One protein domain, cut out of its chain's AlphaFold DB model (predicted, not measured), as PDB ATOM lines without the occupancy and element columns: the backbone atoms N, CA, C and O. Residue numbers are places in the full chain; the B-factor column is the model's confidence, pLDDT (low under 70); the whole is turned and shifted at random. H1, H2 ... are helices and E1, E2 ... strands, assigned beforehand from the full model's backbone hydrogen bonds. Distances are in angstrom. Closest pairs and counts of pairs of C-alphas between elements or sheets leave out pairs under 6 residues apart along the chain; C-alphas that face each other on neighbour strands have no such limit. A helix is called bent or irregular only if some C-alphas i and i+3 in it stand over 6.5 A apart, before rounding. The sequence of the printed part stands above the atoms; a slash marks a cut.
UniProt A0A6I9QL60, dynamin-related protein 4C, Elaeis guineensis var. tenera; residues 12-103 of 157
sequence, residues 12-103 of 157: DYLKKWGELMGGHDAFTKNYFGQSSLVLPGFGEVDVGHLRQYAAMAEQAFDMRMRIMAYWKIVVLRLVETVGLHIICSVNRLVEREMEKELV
ATOM      1  N   ASP A  12      43.955  37.897  23.551       87.50
ATOM      2  CA  ASP A  12      43.547  37.289  22.276       87.50
ATOM      3  C   ASP A  12      44.755  36.768  21.493       87.50
ATOM      4  O   ASP A  12      44.673  35.716  20.858       87.50
ATOM      5  N   TYR A  13      45.879  37.491  21.543       89.75
ATOM      6  CA  TYR A  13      47.117  37.062  20.899       89.75
ATOM      7  C   TYR A  13      47.668  35.808  21.567       89.75
ATOM      8  O   TYR A  13      47.940  34.837  20.871       89.75
ATOM      9  N   LEU A  14      47.792  35.804  22.901       88.69
ATOM     10  CA  LEU A  14      48.323  34.652  23.639       88.69
ATOM     11  C   LEU A  14      47.468  33.405  23.409       88.69
ATOM     12  O   LEU A  14      48.001  32.327  23.147       88.69
ATOM     13  N   LYS A  15      46.140  33.568  23.424       90.88
ATOM     14  CA  LYS A  15      45.204  32.495  23.089       90.88
ATOM     15  C   LYS A  15      45.433  31.986  21.667       90.88
ATOM     16  O   LYS A  15      45.563  30.781  21.465       90.88
ATOM     17  N   LYS A  16      45.516  32.891  20.686       90.81
ATOM     18  CA  LYS A  16      45.669  32.499  19.281       90.81
ATOM     19  C   LYS A  16      47.018  31.844  19.001       90.81
ATOM     20  O   LYS A  16      47.075  30.853  18.281       90.81
ATOM     21  N   TRP A  17      48.090  32.377  19.572       90.75
ATOM     22  CA  TRP A  17      49.422  31.798  19.472       90.75
ATOM     23  C   TRP A  17      49.463  30.404  20.109       90.75
ATOM     24  O   TRP A  17      49.964  29.479  19.479       90.75
ATOM     25  N   GLY A  18      48.847  30.217  21.282       90.19
ATOM     26  CA  GLY A  18      48.728  28.903  21.923       90.19
ATOM     27  C   GLY A  18      47.992  27.868  21.062       90.19
ATOM     28  O   GLY A  18      48.458  26.738  20.938       90.19
ATOM     29  N   GLU A  19      46.892  28.256  20.405       91.69
ATOM     30  CA  GLU A  19      46.184  27.393  19.441       91.69
ATOM     31  C   GLU A  19      47.088  26.967  18.272       91.69
ATOM     32  O   GLU A  19      47.094  25.800  17.881       91.69
ATOM     33  N   LEU A  20      47.855  27.908  17.712       91.62
ATOM     34  CA  LEU A  20      48.754  27.656  16.584       91.62
ATOM     35  C   LEU A  20      49.957  26.783  16.981       91.62
ATOM     36  O   LEU A  20      50.349  25.885  16.232       91.62
ATOM     37  N   MET A  21      50.502  26.998  18.180       91.62
ATOM     38  CA  MET A  21      51.606  26.208  18.732       91.62
ATOM     39  C   MET A  21      51.223  24.755  19.021       91.62
ATOM     40  O   MET A  21      52.105  23.902  19.060       91.62
ATOM     41  N   GLY A  22      49.931  24.426  19.123       89.44
ATOM     42  CA  GLY A  22      49.469  23.035  19.210       89.44
ATOM     43  C   GLY A  22      49.906  22.152  18.028       89.44
ATOM     44  O   GLY A  22      49.949  20.932  18.161       89.44
ATOM     45  N   GLY A  23      50.272  22.745  16.882       87.69
ATOM     46  CA  GLY A  23      50.826  22.031  15.725       87.69
ATOM     47  C   GLY A  23      52.339  21.779  15.766       87.69
ATOM     48  O   GLY A  23      52.855  21.110  14.871       87.69
ATOM     49  N   HIS A  24      53.056  22.298  16.770       90.94
ATOM     50  CA  HIS A  24      54.522  22.272  16.825       90.94
ATOM     51  C   HIS A  24      55.089  20.846  16.825       90.94
ATOM     52  O   HIS A  24      55.917  20.502  15.986       90.94
ATOM     53  N   ASP A  25      54.587  19.970  17.698       88.81
ATOM     54  CA  ASP A  25      55.089  18.594  17.805       88.81
ATOM     55  C   ASP A  25      54.885  17.791  16.515       88.81
ATOM     56  O   ASP A  25      55.720  16.965  16.139       88.81
ATOM     57  N   ALA A  26      53.762  18.027  15.828       86.94
ATOM     58  CA  ALA A  26      53.473  17.407  14.542       86.94
ATOM     59  C   ALA A  26      54.410  17.935  13.447       86.94
ATOM     60  O   ALA A  26      54.844  17.158  12.598       86.94
ATOM     61  N   PHE A  27      54.753  19.222  13.487       88.81
ATOM     62  CA  PHE A  27      55.725  19.825  12.586       88.81
ATOM     63  C   PHE A  27      57.124  19.232  12.789       88.81
ATOM     64  O   PHE A  27      57.651  18.636  11.849       88.81
ATOM     65  N   THR A  28      57.676  19.283  14.008       87.06
ATOM     66  CA  THR A  28      59.033  18.795  14.318       87.06
ATOM     67  C   THR A  28      59.218  17.315  13.966       87.06
ATOM     68  O   THR A  28      60.275  16.923  13.473       87.06
ATOM     69  N   LYS A  29      58.185  16.480  14.147       86.94
ATOM     70  CA  LYS A  29      58.251  15.045  13.815       86.94
ATOM     71  C   LYS A  29      58.208  14.753  12.315       86.94
ATOM     72  O   LYS A  29      58.808  13.773  11.881       86.94
ATOM     73  N   ASN A  30      57.490  15.556  11.528       85.06
ATOM     74  CA  ASN A  30      57.137  15.183  10.154       85.06
ATOM     75  C   ASN A  30      57.850  15.995   9.064       85.06
ATOM     76  O   ASN A  30      57.910  15.521   7.928       85.06
ATOM     77  N   TYR A  31      58.442  17.157   9.370       81.62
ATOM     78  CA  TYR A  31      59.017  18.039   8.337       81.62
ATOM     79  C   TYR A  31      60.190  17.414   7.551       81.62
ATOM     80  O   TYR A  31      60.399  17.726   6.378       81.62
ATOM     81  N   PHE A  32      60.934  16.486   8.161       80.06
ATOM     82  CA  PHE A  32      62.006  15.748   7.483       80.06
ATOM     83  C   PHE A  32      61.507  14.616   6.574       80.06
ATOM     84  O   PHE A  32      62.183  14.270   5.607       80.06
ATOM     85  N   GLY A  33      60.350  14.025   6.882       79.31
ATOM     86  CA  GLY A  33      59.843  12.825   6.205       79.31
ATOM     87  C   GLY A  33      58.794  13.116   5.136       79.31
ATOM     88  O   GLY A  33      58.772  12.456   4.098       79.31
ATOM     89  N   GLN A  34      57.965  14.139   5.340       82.38
ATOM     90  CA  GLN A  34      56.830  14.463   4.473       82.38
ATOM     91  C   GLN A  34      57.100  15.701   3.616       82.38
ATOM     92  O   GLN A  34      57.933  16.539   3.965       82.38
ATOM     93  N   SER A  35      56.456  15.767   2.452       82.56
ATOM     94  CA  SER A  35      56.516  16.936   1.566       82.56
ATOM     95  C   SER A  35      55.468  17.970   1.971       82.56
ATOM     96  O   SER A  35      55.765  19.152   1.960       82.56
ATOM     97  N   SER A  36      54.283  17.539   2.409       86.88
ATOM     98  CA  SER A  36      53.224  18.412   2.919       86.88
ATOM     99  C   SER A  36      52.765  17.989   4.315       86.88
ATOM    100  O   SER A  36      52.887  16.824   4.695       86.88
ATOM    101  N   LEU A  37      52.258  18.949   5.089       87.69
ATOM    102  CA  LEU A  37      51.707  18.739   6.426       87.69
ATOM    103  C   LEU A  37      50.452  19.591   6.615       87.69
ATOM    104  O   LEU A  37      50.414  20.750   6.211       87.69
ATOM    105  N   VAL A  38      49.438  19.042   7.282       87.75
ATOM    106  CA  VAL A  38      48.252  19.811   7.674       87.75
ATOM    107  C   VAL A  38      48.518  20.520   8.999       87.75
ATOM    108  O   VAL A  38      48.707  19.872  10.027       87.75
ATOM    109  N   LEU A  39      48.517  21.853   8.978       86.94
ATOM    110  CA  LEU A  39      48.756  22.694  10.149       86.94
ATOM    111  C   LEU A  39      47.474  23.413  10.608       86.94
ATOM    112  O   LEU A  39      46.727  23.944   9.772       86.94
ATOM    113  N   PRO A  40      47.217  23.494  11.930       82.62
ATOM    114  CA  PRO A  40      46.079  24.231  12.473       82.62
ATOM    115  C   PRO A  40      46.069  25.687  11.996       82.62
ATOM    116  O   PRO A  40      47.024  26.429  12.201       82.62
ATOM    117  N   GLY A  41      44.981  26.103  11.344       82.00
ATOM    118  CA  GLY A  41      44.820  27.471  10.837       82.00
ATOM    119  C   GLY A  41      45.480  27.766   9.484       82.00
ATOM    120  O   GLY A  41      45.282  28.865   8.974       82.00
ATOM    121  N   PHE A  42      46.198  26.810   8.883       84.81
ATOM    122  CA  PHE A  42      46.822  26.968   7.558       84.81
ATOM    123  C   PHE A  42      46.355  25.936   6.532       84.81
ATOM    124  O   PHE A  42      46.484  26.184   5.337       84.81
ATOM    125  N   GLY A  43      45.793  24.807   6.974       87.38
ATOM    126  CA  GLY A  43      45.457  23.705   6.074       87.38
ATOM    127  C   GLY A  43      46.712  22.949   5.648       87.38
ATOM    128  O   GLY A  43      47.656  22.840   6.429       87.38
ATOM    129  N   GLU A  44      46.713  22.396   4.439       90.31
ATOM    130  CA  GLU A  44      47.870  21.688   3.890       90.31
ATOM    131  C   GLU A  44      48.969  22.672   3.462       90.31
ATOM    132  O   GLU A  44      48.735  23.586   2.671       90.31
ATOM    133  N   VAL A  45      50.173  22.486   3.999       89.31
ATOM    134  CA  VAL A  45      51.344  23.339   3.771       89.31
ATOM    135  C   VAL A  45      52.497  22.484   3.264       89.31
ATOM    136  O   VAL A  45      52.831  21.474   3.882       89.31
ATOM    137  N   ASP A  46      53.134  22.894   2.166       89.62
ATOM    138  CA  ASP A  46      54.393  22.297   1.709       89.62
ATOM    139  C   ASP A  46      55.531  22.648   2.679       89.62
ATOM    140  O   ASP A  46      55.791  23.817   2.958       89.62
ATOM    141  N   VAL A  47      56.210  21.625   3.188       88.31
ATOM    142  CA  VAL A  47      57.355  21.717   4.104       88.31
ATOM    143  C   VAL A  47      58.607  21.057   3.523       88.31
ATOM    144  O   VAL A  47      59.670  21.110   4.144       88.31
ATOM    145  N   GLY A  48      58.530  20.472   2.321       86.12
ATOM    146  CA  GLY A  48      59.653  19.766   1.699       86.12
ATOM    147  C   GLY A  48      60.878  20.661   1.489       86.12
ATOM    148  O   GLY A  48      62.015  20.217   1.665       86.12
ATOM    149  N   HIS A  49      60.652  21.945   1.197       87.06
ATOM    150  CA  HIS A  49      61.708  22.942   1.018       87.06
ATOM    151  C   HIS A  49      62.480  23.263   2.314       87.06
ATOM    152  O   HIS A  49      63.638  23.679   2.253       87.06
ATOM    153  N   LEU A  50      61.894  23.027   3.494       88.06
ATOM    154  CA  LEU A  50      62.516  23.346   4.785       88.06
ATOM    155  C   LEU A  50      63.636  22.374   5.170       88.06
ATOM    156  O   LEU A  50      64.465  22.702   6.015       88.06
ATOM    157  N   ARG A  51      63.717  21.201   4.527       86.06
ATOM    158  CA  ARG A  51      64.756  20.190   4.804       86.06
ATOM    159  C   ARG A  51      66.170  20.721   4.587       86.06
ATOM    160  O   ARG A  51      67.081  20.370   5.330       86.06
ATOM    161  N   GLN A  52      66.342  21.590   3.591       88.06
ATOM    162  CA  GLN A  52      67.626  22.232   3.288       88.06
ATOM    163  C   GLN A  52      68.030  23.259   4.360       88.06
ATOM    164  O   GLN A  52      69.201  23.610   4.472       88.06
ATOM    165  N   TYR A  53      67.070  23.692   5.180       88.69
ATOM    166  CA  TYR A  53      67.216  24.703   6.222       88.69
ATOM    167  C   TYR A  53      66.814  24.162   7.598       88.69
ATOM    168  O   TYR A  53      66.278  24.898   8.423       88.69
ATOM    169  N   ALA A  54      67.075  22.879   7.868       85.44
ATOM    170  CA  ALA A  54      66.625  22.211   9.090       85.44
ATOM    171  C   ALA A  54      67.025  22.943  10.383       85.44
ATOM    172  O   ALA A  54      66.226  23.038  11.310       85.44
ATOM    173  N   ALA A  55      68.223  23.540  10.418       88.00
ATOM    174  CA  ALA A  55      68.700  24.320  11.562       88.00
ATOM    175  C   ALA A  55      67.834  25.559  11.877       88.00
ATOM    176  O   ALA A  55      67.850  26.044  13.003       88.00
ATOM    177  N   MET A  56      67.087  26.074  10.894       89.88
ATOM    178  CA  MET A  56      66.221  27.253  11.020       89.88
ATOM    179  C   MET A  56      64.727  26.913  10.952       89.88
ATOM    180  O   MET A  56      63.898  27.799  11.142       89.88
ATOM    181  N   ALA A  57      64.359  25.655  10.692       89.56
ATOM    182  CA  ALA A  57      62.973  25.253  10.461       89.56
ATOM    183  C   ALA A  57      62.072  25.510  11.683       89.56
ATOM    184  O   ALA A  57      60.975  26.046  11.531       89.56
ATOM    185  N   GLU A  58      62.547  25.203  12.894       89.38
ATOM    186  CA  GLU A  58      61.788  25.469  14.127       89.38
ATOM    187  C   GLU A  58      61.640  26.969  14.408       89.38
ATOM    188  O   GLU A  58      60.557  27.435  14.756       89.38
ATOM    189  N   GLN A  59      62.697  27.754  14.177       90.44
ATOM    190  CA  GLN A  59      62.643  29.211  14.332       90.44
ATOM    191  C   GLN A  59      61.686  29.851  13.319       90.44
ATOM    192  O   GLN A  59      60.913  30.742  13.668       90.44
ATOM    193  N   ALA A  60      61.702  29.379  12.070       90.25
ATOM    194  CA  ALA A  60      60.794  29.838  11.026       90.25
ATOM    195  C   ALA A  60      59.334  29.496  11.355       90.25
ATOM    196  O   ALA A  60      58.446  30.324  11.140       90.25
ATOM    197  N   PHE A  61      59.084  28.307  11.914       90.94
ATOM    198  CA  PHE A  61      57.764  27.908  12.385       90.94
ATOM    199  C   PHE A  61      57.267  28.826  13.507       90.94
ATOM    200  O   PHE A  61      56.194  29.416  13.377       90.94
ATOM    201  N   ASP A  62      58.055  29.012  14.569       91.12
ATOM    202  CA  ASP A  62      57.692  29.890  15.689       91.12
ATOM    203  C   ASP A  62      57.425  31.325  15.205       91.12
ATOM    204  O   ASP A  62      56.380  31.912  15.499       91.12
ATOM    205  N   MET A  63      58.300  31.864  14.349       91.62
ATOM    206  CA  MET A  63      58.119  33.191  13.763       91.62
ATOM    207  C   MET A  63      56.831  33.288  12.936       91.62
ATOM    208  O   MET A  63      56.088  34.267  13.056       91.62
ATOM    209  N   ARG A  64      56.512  32.263  12.136       90.50
ATOM    210  CA  ARG A  64      55.270  32.203  11.353       90.50
ATOM    211  C   ARG A  64      54.037  32.218  12.255       90.50
ATOM    212  O   ARG A  64      53.095  32.956  11.958       90.50
ATOM    213  N   MET A  65      54.046  31.459  13.349       91.00
ATOM    214  CA  MET A  65      52.926  31.411  14.293       91.00
ATOM    215  C   MET A  65      52.733  32.738  15.023       91.00
ATOM    216  O   MET A  65      51.601  33.211  15.144       91.00
ATOM    217  N   ARG A  66      53.824  33.398  15.429       89.62
ATOM    218  CA  ARG A  66      53.776  34.732  16.046       89.62
ATOM    219  C   ARG A  66      53.218  35.789  15.098       89.62
ATOM    220  O   ARG A  66      52.301  36.516  15.474       89.62
ATOM    221  N   ILE A  67      53.699  35.842  13.851       90.44
ATOM    222  CA  ILE A  67      53.198  36.791  12.839       90.44
ATOM    223  C   ILE A  67      51.698  36.590  12.608       90.44
ATOM    224  O   ILE A  67      50.933  37.553  12.556       90.44
ATOM    225  N   MET A  68      51.262  35.337  12.508       91.19
ATOM    226  CA  MET A  68      49.867  35.006  12.226       91.19
ATOM    227  C   MET A  68      48.938  35.296  13.401       91.19
ATOM    228  O   MET A  68      47.847  35.828  13.194       91.19
ATOM    229  N   ALA A  69      49.375  35.034  14.633       90.94
ATOM    230  CA  ALA A  69      48.640  35.447  15.825       90.94
ATOM    231  C   ALA A  69      48.547  36.981  15.936       90.94
ATOM    232  O   ALA A  69      47.513  37.517  16.333       90.94
ATOM    233  N   TYR A  70      49.601  37.699  15.539       89.81
ATOM    234  CA  TYR A  70      49.655  39.160  15.600       89.81
ATOM    235  C   TYR A  70      48.863  39.854  14.481       89.81
ATOM    236  O   TYR A  70      48.421  40.991  14.648       89.81
ATOM    237  N   TRP A  71      48.616  39.180  13.354       89.56
ATOM    238  CA  TRP A  71      47.975  39.769  12.173       89.56
ATOM    239  C   TRP A  71      46.625  40.438  12.468       89.56
ATOM    240  O   TRP A  71      46.366  41.545  12.000       89.56
ATOM    241  N   LYS A  72      45.787  39.821  13.313       86.88
ATOM    242  CA  LYS A  72      44.496  40.404  13.726       86.88
ATOM    243  C   LYS A  72      44.676  41.781  14.381       86.88
ATOM    244  O   LYS A  72      43.892  42.690  14.124       86.88
ATOM    245  N   ILE A  73      45.715  41.941  15.201       89.19
ATOM    246  CA  ILE A  73      46.031  43.198  15.895       89.19
ATOM    247  C   ILE A  73      46.543  44.240  14.904       89.19
ATOM    248  O   ILE A  73      46.149  45.398  14.996       89.19
ATOM    249  N   VAL A  74      47.374  43.837  13.938       89.12
ATOM    250  CA  VAL A  74      47.846  44.733  12.868       89.12
ATOM    251  C   VAL A  74      46.668  45.328  12.107       89.12
ATOM    252  O   VAL A  74      46.596  46.544  11.944       89.12
ATOM    253  N   VAL A  75      45.722  44.482  11.686       91.06
ATOM    254  CA  VAL A  75      44.530  44.927  10.955       91.06
ATOM    255  C   VAL A  75      43.690  45.875  11.807       91.06
ATOM    256  O   VAL A  75      43.298  46.933  11.321       91.06
ATOM    257  N   LEU A  76      43.457  45.543  13.081       91.12
ATOM    258  CA  LEU A  76      42.691  46.399  13.989       91.12
ATOM    259  C   LEU A  76      43.345  47.778  14.151       91.12
ATOM    260  O   LEU A  76      42.689  48.789  13.918       91.12
ATOM    261  N   ARG A  77      44.650  47.816  14.453       90.31
ATOM    262  CA  ARG A  77      45.408  49.066  14.608       90.31
ATOM    263  C   ARG A  77      45.353  49.913  13.339       90.31
ATOM    264  O   ARG A  77      45.234  51.133  13.427       90.31
ATOM    265  N   LEU A  78      45.431  49.289  12.163       93.44
ATOM    266  CA  LEU A  78      45.345  50.000  10.889       93.44
ATOM    267  C   LEU A  78      43.965  50.645  10.703       93.44
ATOM    268  O   LEU A  78      43.884  51.828  10.384       93.44
ATOM    269  N   VAL A  79      42.892  49.887  10.948       95.44
ATOM    270  CA  VAL A  79      41.512  50.382  10.840       95.44
ATOM    271  C   VAL A  79      41.257  51.515  11.835       95.44
ATOM    272  O   VAL A  79      40.732  52.558  11.448       95.44
ATOM    273  N   GLU A  80      41.677  51.355  13.089       94.31
ATOM    274  CA  GLU A  80      41.550  52.382  14.129       94.31
ATOM    275  C   GLU A  80      42.332  53.649  13.773       94.31
ATOM    276  O   GLU A  80      41.808  54.754  13.894       94.31
ATOM    277  N   THR A  81      43.562  53.505  13.271       94.69
ATOM    278  CA  THR A  81      44.408  54.644  12.885       94.69
ATOM    279  C   THR A  81      43.791  55.427  11.731       94.69
ATOM    280  O   THR A  81      43.734  56.655  11.786       94.69
ATOM    281  N   VAL A  82      43.301  54.740  10.695       97.00
ATOM    282  CA  VAL A  82      42.640  55.393   9.555       97.00
ATOM    283  C   VAL A  82      41.341  56.060  10.001       97.00
ATOM    284  O   VAL A  82      41.097  57.211   9.642       97.00
ATOM    285  N   GLY A  83      40.539  55.385  10.829       96.75
ATOM    286  CA  GLY A  83      39.312  55.952  11.387       96.75
ATOM    287  C   GLY A  83      39.577  57.233  12.180       96.75
ATOM    288  O   GLY A  83      38.963  58.265  11.912       96.75
ATOM    289  N   LEU A  84      40.549  57.203  13.095       97.62
ATOM    290  CA  LEU A  84      40.970  58.378  13.861       97.62
ATOM    291  C   LEU A  84      41.504  59.492  12.958       97.62
ATOM    292  O   LEU A  84      41.158  60.655  13.157       97.62
ATOM    293  N   HIS A  85      42.310  59.162  11.946       97.25
ATOM    294  CA  HIS A  85      42.848  60.150  11.013       97.25
ATOM    295  C   HIS A  85      41.746  60.860  10.222       97.25
ATOM    296  O   HIS A  85      41.797  62.082  10.075       97.25
ATOM    297  N   ILE A  86      40.738  60.118   9.755       97.69
ATOM    298  CA  ILE A  86      39.586  60.681   9.044       97.69
ATOM    299  C   ILE A  86      38.790  61.592   9.978       97.69
ATOM    300  O   ILE A  86      38.538  62.738   9.618       97.69
ATOM    301  N   ILE A  87      38.449  61.130  11.187       97.50
ATOM    302  CA  ILE A  87      37.679  61.928  12.156       97.50
ATOM    303  C   ILE A  87      38.424  63.221  12.500       97.50
ATOM    304  O   ILE A  87      37.851  64.304  12.411       97.50
ATOM    305  N   CYS A  88      39.714  63.133  12.834       97.38
ATOM    306  CA  CYS A  88      40.526  64.310  13.130       97.38
ATOM    307  C   CYS A  88      40.626  65.266  11.935       97.38
ATOM    308  O   CYS A  88      40.557  66.479  12.120       97.38
ATOM    309  N   SER A  89      40.780  64.737  10.719       97.56
ATOM    310  CA  SER A  89      40.862  65.554   9.503       97.56
ATOM    311  C   SER A  89      39.548  66.273   9.213       97.56
ATOM    312  O   SER A  89      39.563  67.471   8.946       97.56
ATOM    313  N   VAL A  90      38.415  65.577   9.325       97.75
ATOM    314  CA  VAL A  90      37.082  66.161   9.117       97.75
ATOM    315  C   VAL A  90      36.779  67.214  10.178       97.75
ATOM    316  O   VAL A  90      36.367  68.317   9.829       97.75
ATOM    317  N   ASN A  91      37.043  66.929  11.455       97.19
ATOM    318  CA  ASN A  91      36.828  67.905  12.523       97.19
ATOM    319  C   ASN A  91      37.691  69.149  12.311       97.19
ATOM    320  O   ASN A  91      37.199  70.266  12.403       97.19
ATOM    321  N   ARG A  92      38.966  68.977  11.940       96.88
ATOM    322  CA  ARG A  92      39.844  70.106  11.621       96.88
ATOM    323  C   ARG A  92      39.328  70.918  10.427       96.88
ATOM    324  O   ARG A  92      39.380  72.146  10.488       96.88
ATOM    325  N   LEU A  93      38.861  70.254   9.370       97.31
ATOM    326  CA  LEU A  93      38.298  70.910   8.191       97.31
ATOM    327  C   LEU A  93      37.096  71.778   8.588       97.31
ATOM    328  O   LEU A  93      37.087  72.974   8.313       97.31
ATOM    329  N   VAL A  94      36.121  71.200   9.293       95.69
ATOM    330  CA  VAL A  94      34.875  71.886   9.670       95.69
ATOM    331  C   VAL A  94      35.118  72.989  10.698       95.69
ATOM    332  O   VAL A  94      34.636  74.104  10.526       95.69
ATOM    333  N   GLU A  95      35.874  72.706  11.758       93.94
ATOM    334  CA  GLU A  95      36.048  73.648  12.867       93.94
ATOM    335  C   GLU A  95      37.026  74.772  12.552       93.94
ATOM    336  O   GLU A  95      36.887  75.855  13.098       93.94
ATOM    337  N   ARG A  96      38.053  74.535  11.728       93.56
ATOM    338  CA  ARG A  96      39.113  75.534  11.518       93.56
ATOM    339  C   ARG A  96      39.206  76.040  10.099       93.56
ATOM    340  O   ARG A  96      39.519  77.210   9.911       93.56
ATOM    341  N   GLU A  97      39.062  75.173   9.107       94.81
ATOM    342  CA  GLU A  97      39.318  75.561   7.717       94.81
ATOM    343  C   GLU A  97      38.080  76.228   7.115       94.81
ATOM    344  O   GLU A  97      38.199  77.341   6.608       94.81
ATOM    345  N   MET A  98      36.894  75.643   7.302       95.06
ATOM    346  CA  MET A  98      35.630  76.248   6.872       95.06
ATOM    347  C   MET A  98      35.330  77.562   7.600       95.06
ATOM    348  O   MET A  98      34.878  78.511   6.970       95.06
ATOM    349  N   GLU A  99      35.606  77.656   8.907       90.06
ATOM    350  CA  GLU A  99      35.435  78.916   9.647       90.06
ATOM    351  C   GLU A  99      36.304  80.030   9.045       90.06
ATOM    352  O   GLU A  99      35.824  81.135   8.795       90.06
ATOM    353  N   LYS A 100      37.576  79.734   8.754       90.62
ATOM    354  CA  LYS A 100      38.490  80.701   8.134       90.62
ATOM    355  C   LYS A 100      38.036  81.122   6.743       90.62
ATOM    356  O   LYS A 100      38.146  82.301   6.423       90.62
ATOM    357  N   GLU A 101      37.561  80.181   5.934       90.31
ATOM    358  CA  GLU A 101      37.044  80.463   4.592       90.31
ATOM    359  C   GLU A 101      35.801  81.355   4.664       90.31
ATOM    360  O   GLU A 101      35.769  82.407   4.032       90.31
ATOM    361  N   LEU A 102      34.843  81.025   5.539       87.75
ATOM    362  CA  LEU A 102      33.638  81.828   5.753       87.75
ATOM    363  C   LEU A 102      33.976  83.254   6.215       87.75
ATOM    364  O   LEU A 102      33.427  84.224   5.696       87.75
ATOM    365  N   VAL A 103      34.885  83.399   7.185       87.25
ATOM    366  CA  VAL A 103      35.333  84.718   7.662       87.25
ATOM    367  C   VAL A 103      36.064  85.478   6.554       87.25
ATOM    368  O   VAL A 103      35.864  86.685   6.418       87.25
TER     369      VAL A 103
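AT A GLANCE: This is residues 12 to 103 of the 157 residues of the protein "dynamin-related protein 4C" of Elaeis guineensis var. tenera (UniProt A0A6I9QL60). A small compact head holds the hairpin of strands E1 and E2, the short helices H1 and H2, and residues 48 to 73 of the very long helix H3; the rest of H3, residues 74 to 103, sticks out from it as a single free arm. Within the head, H3 is sharply kinked near residue 55, and H1 runs alongside its residues 62 to 73. The printed part has 92 residues, with three named helices and two named strands in the order H1, H2, E1, E2, H3; the sheet is the antiparallel pair E1 - E2, and the class is mostly helix. The whole is extended, with a radius of gyration of the C-alphas of 22.6 A and spans of 76 by 26 by 21 A, the arm making the length.

IN THESE COORDINATES: Strand E1 covers residues 36 to 39, 9.5 A from first to last C-alpha, and E2 covers residues 43 to 46, 10.0 A. H3 covers residues 48 to 103, 69.6 A, and ends with C-alpha 103 at (35.333, 84.718, 7.662). It is irregular: C-alphas 52 and 55 are 8.6 A apart, and a kink of 120 degrees is near residue 55. H1 covers residues 12 to 21, 14.2 A, beginning with C-alpha 12 at (43.547, 37.289, 22.276). H2 covers residues 24 to 30, 10.1 A, beginning with C-alpha 24 at (54.522, 22.272, 16.825).

HOW THE PARTS SIT: E1 and E2 form a hairpin, antiparallel, with 145 degrees between their directions. Across it N 37 and O 45 are 2.9 A apart and N 45 and O 37 are 2.8 A apart, both within hydrogen-bond range. The closest C-alphas of E1 and H2 are those of Leu 37 and Phe 27, 7.4 A apart. H2 is close to but not clearly touching H3, the closest C-alphas being those of Thr 28 and Glu 58, 7.2 A apart. H1 touches H3 at residues 62 to 73 of H3 alone, with the C-alphas of Trp 17 and Ala 69 closest at 5.2 A. H1 and H3 run opposite ways at a shallow tilt of 21 degrees. H1 and H2 meet only through their link. H1 is only just apart from E1, at 8.1 A between their closest C-alphas. In H1 and H2 every O i to N i+4 pair is within hydrogen-bond range; in H3, 42 of 52 are.

THE WHOLE: The C-alphas farthest apart in the domain are those of Gly 33 and Val 103, at 76.0 A. Without residues 74 to 103, which stand free, the body spans 33 by 20 by 16 A. The printed part has no cut, and its four links are tight. The mean pLDDT of the printed part is 90.1, and no printed residue is under 70.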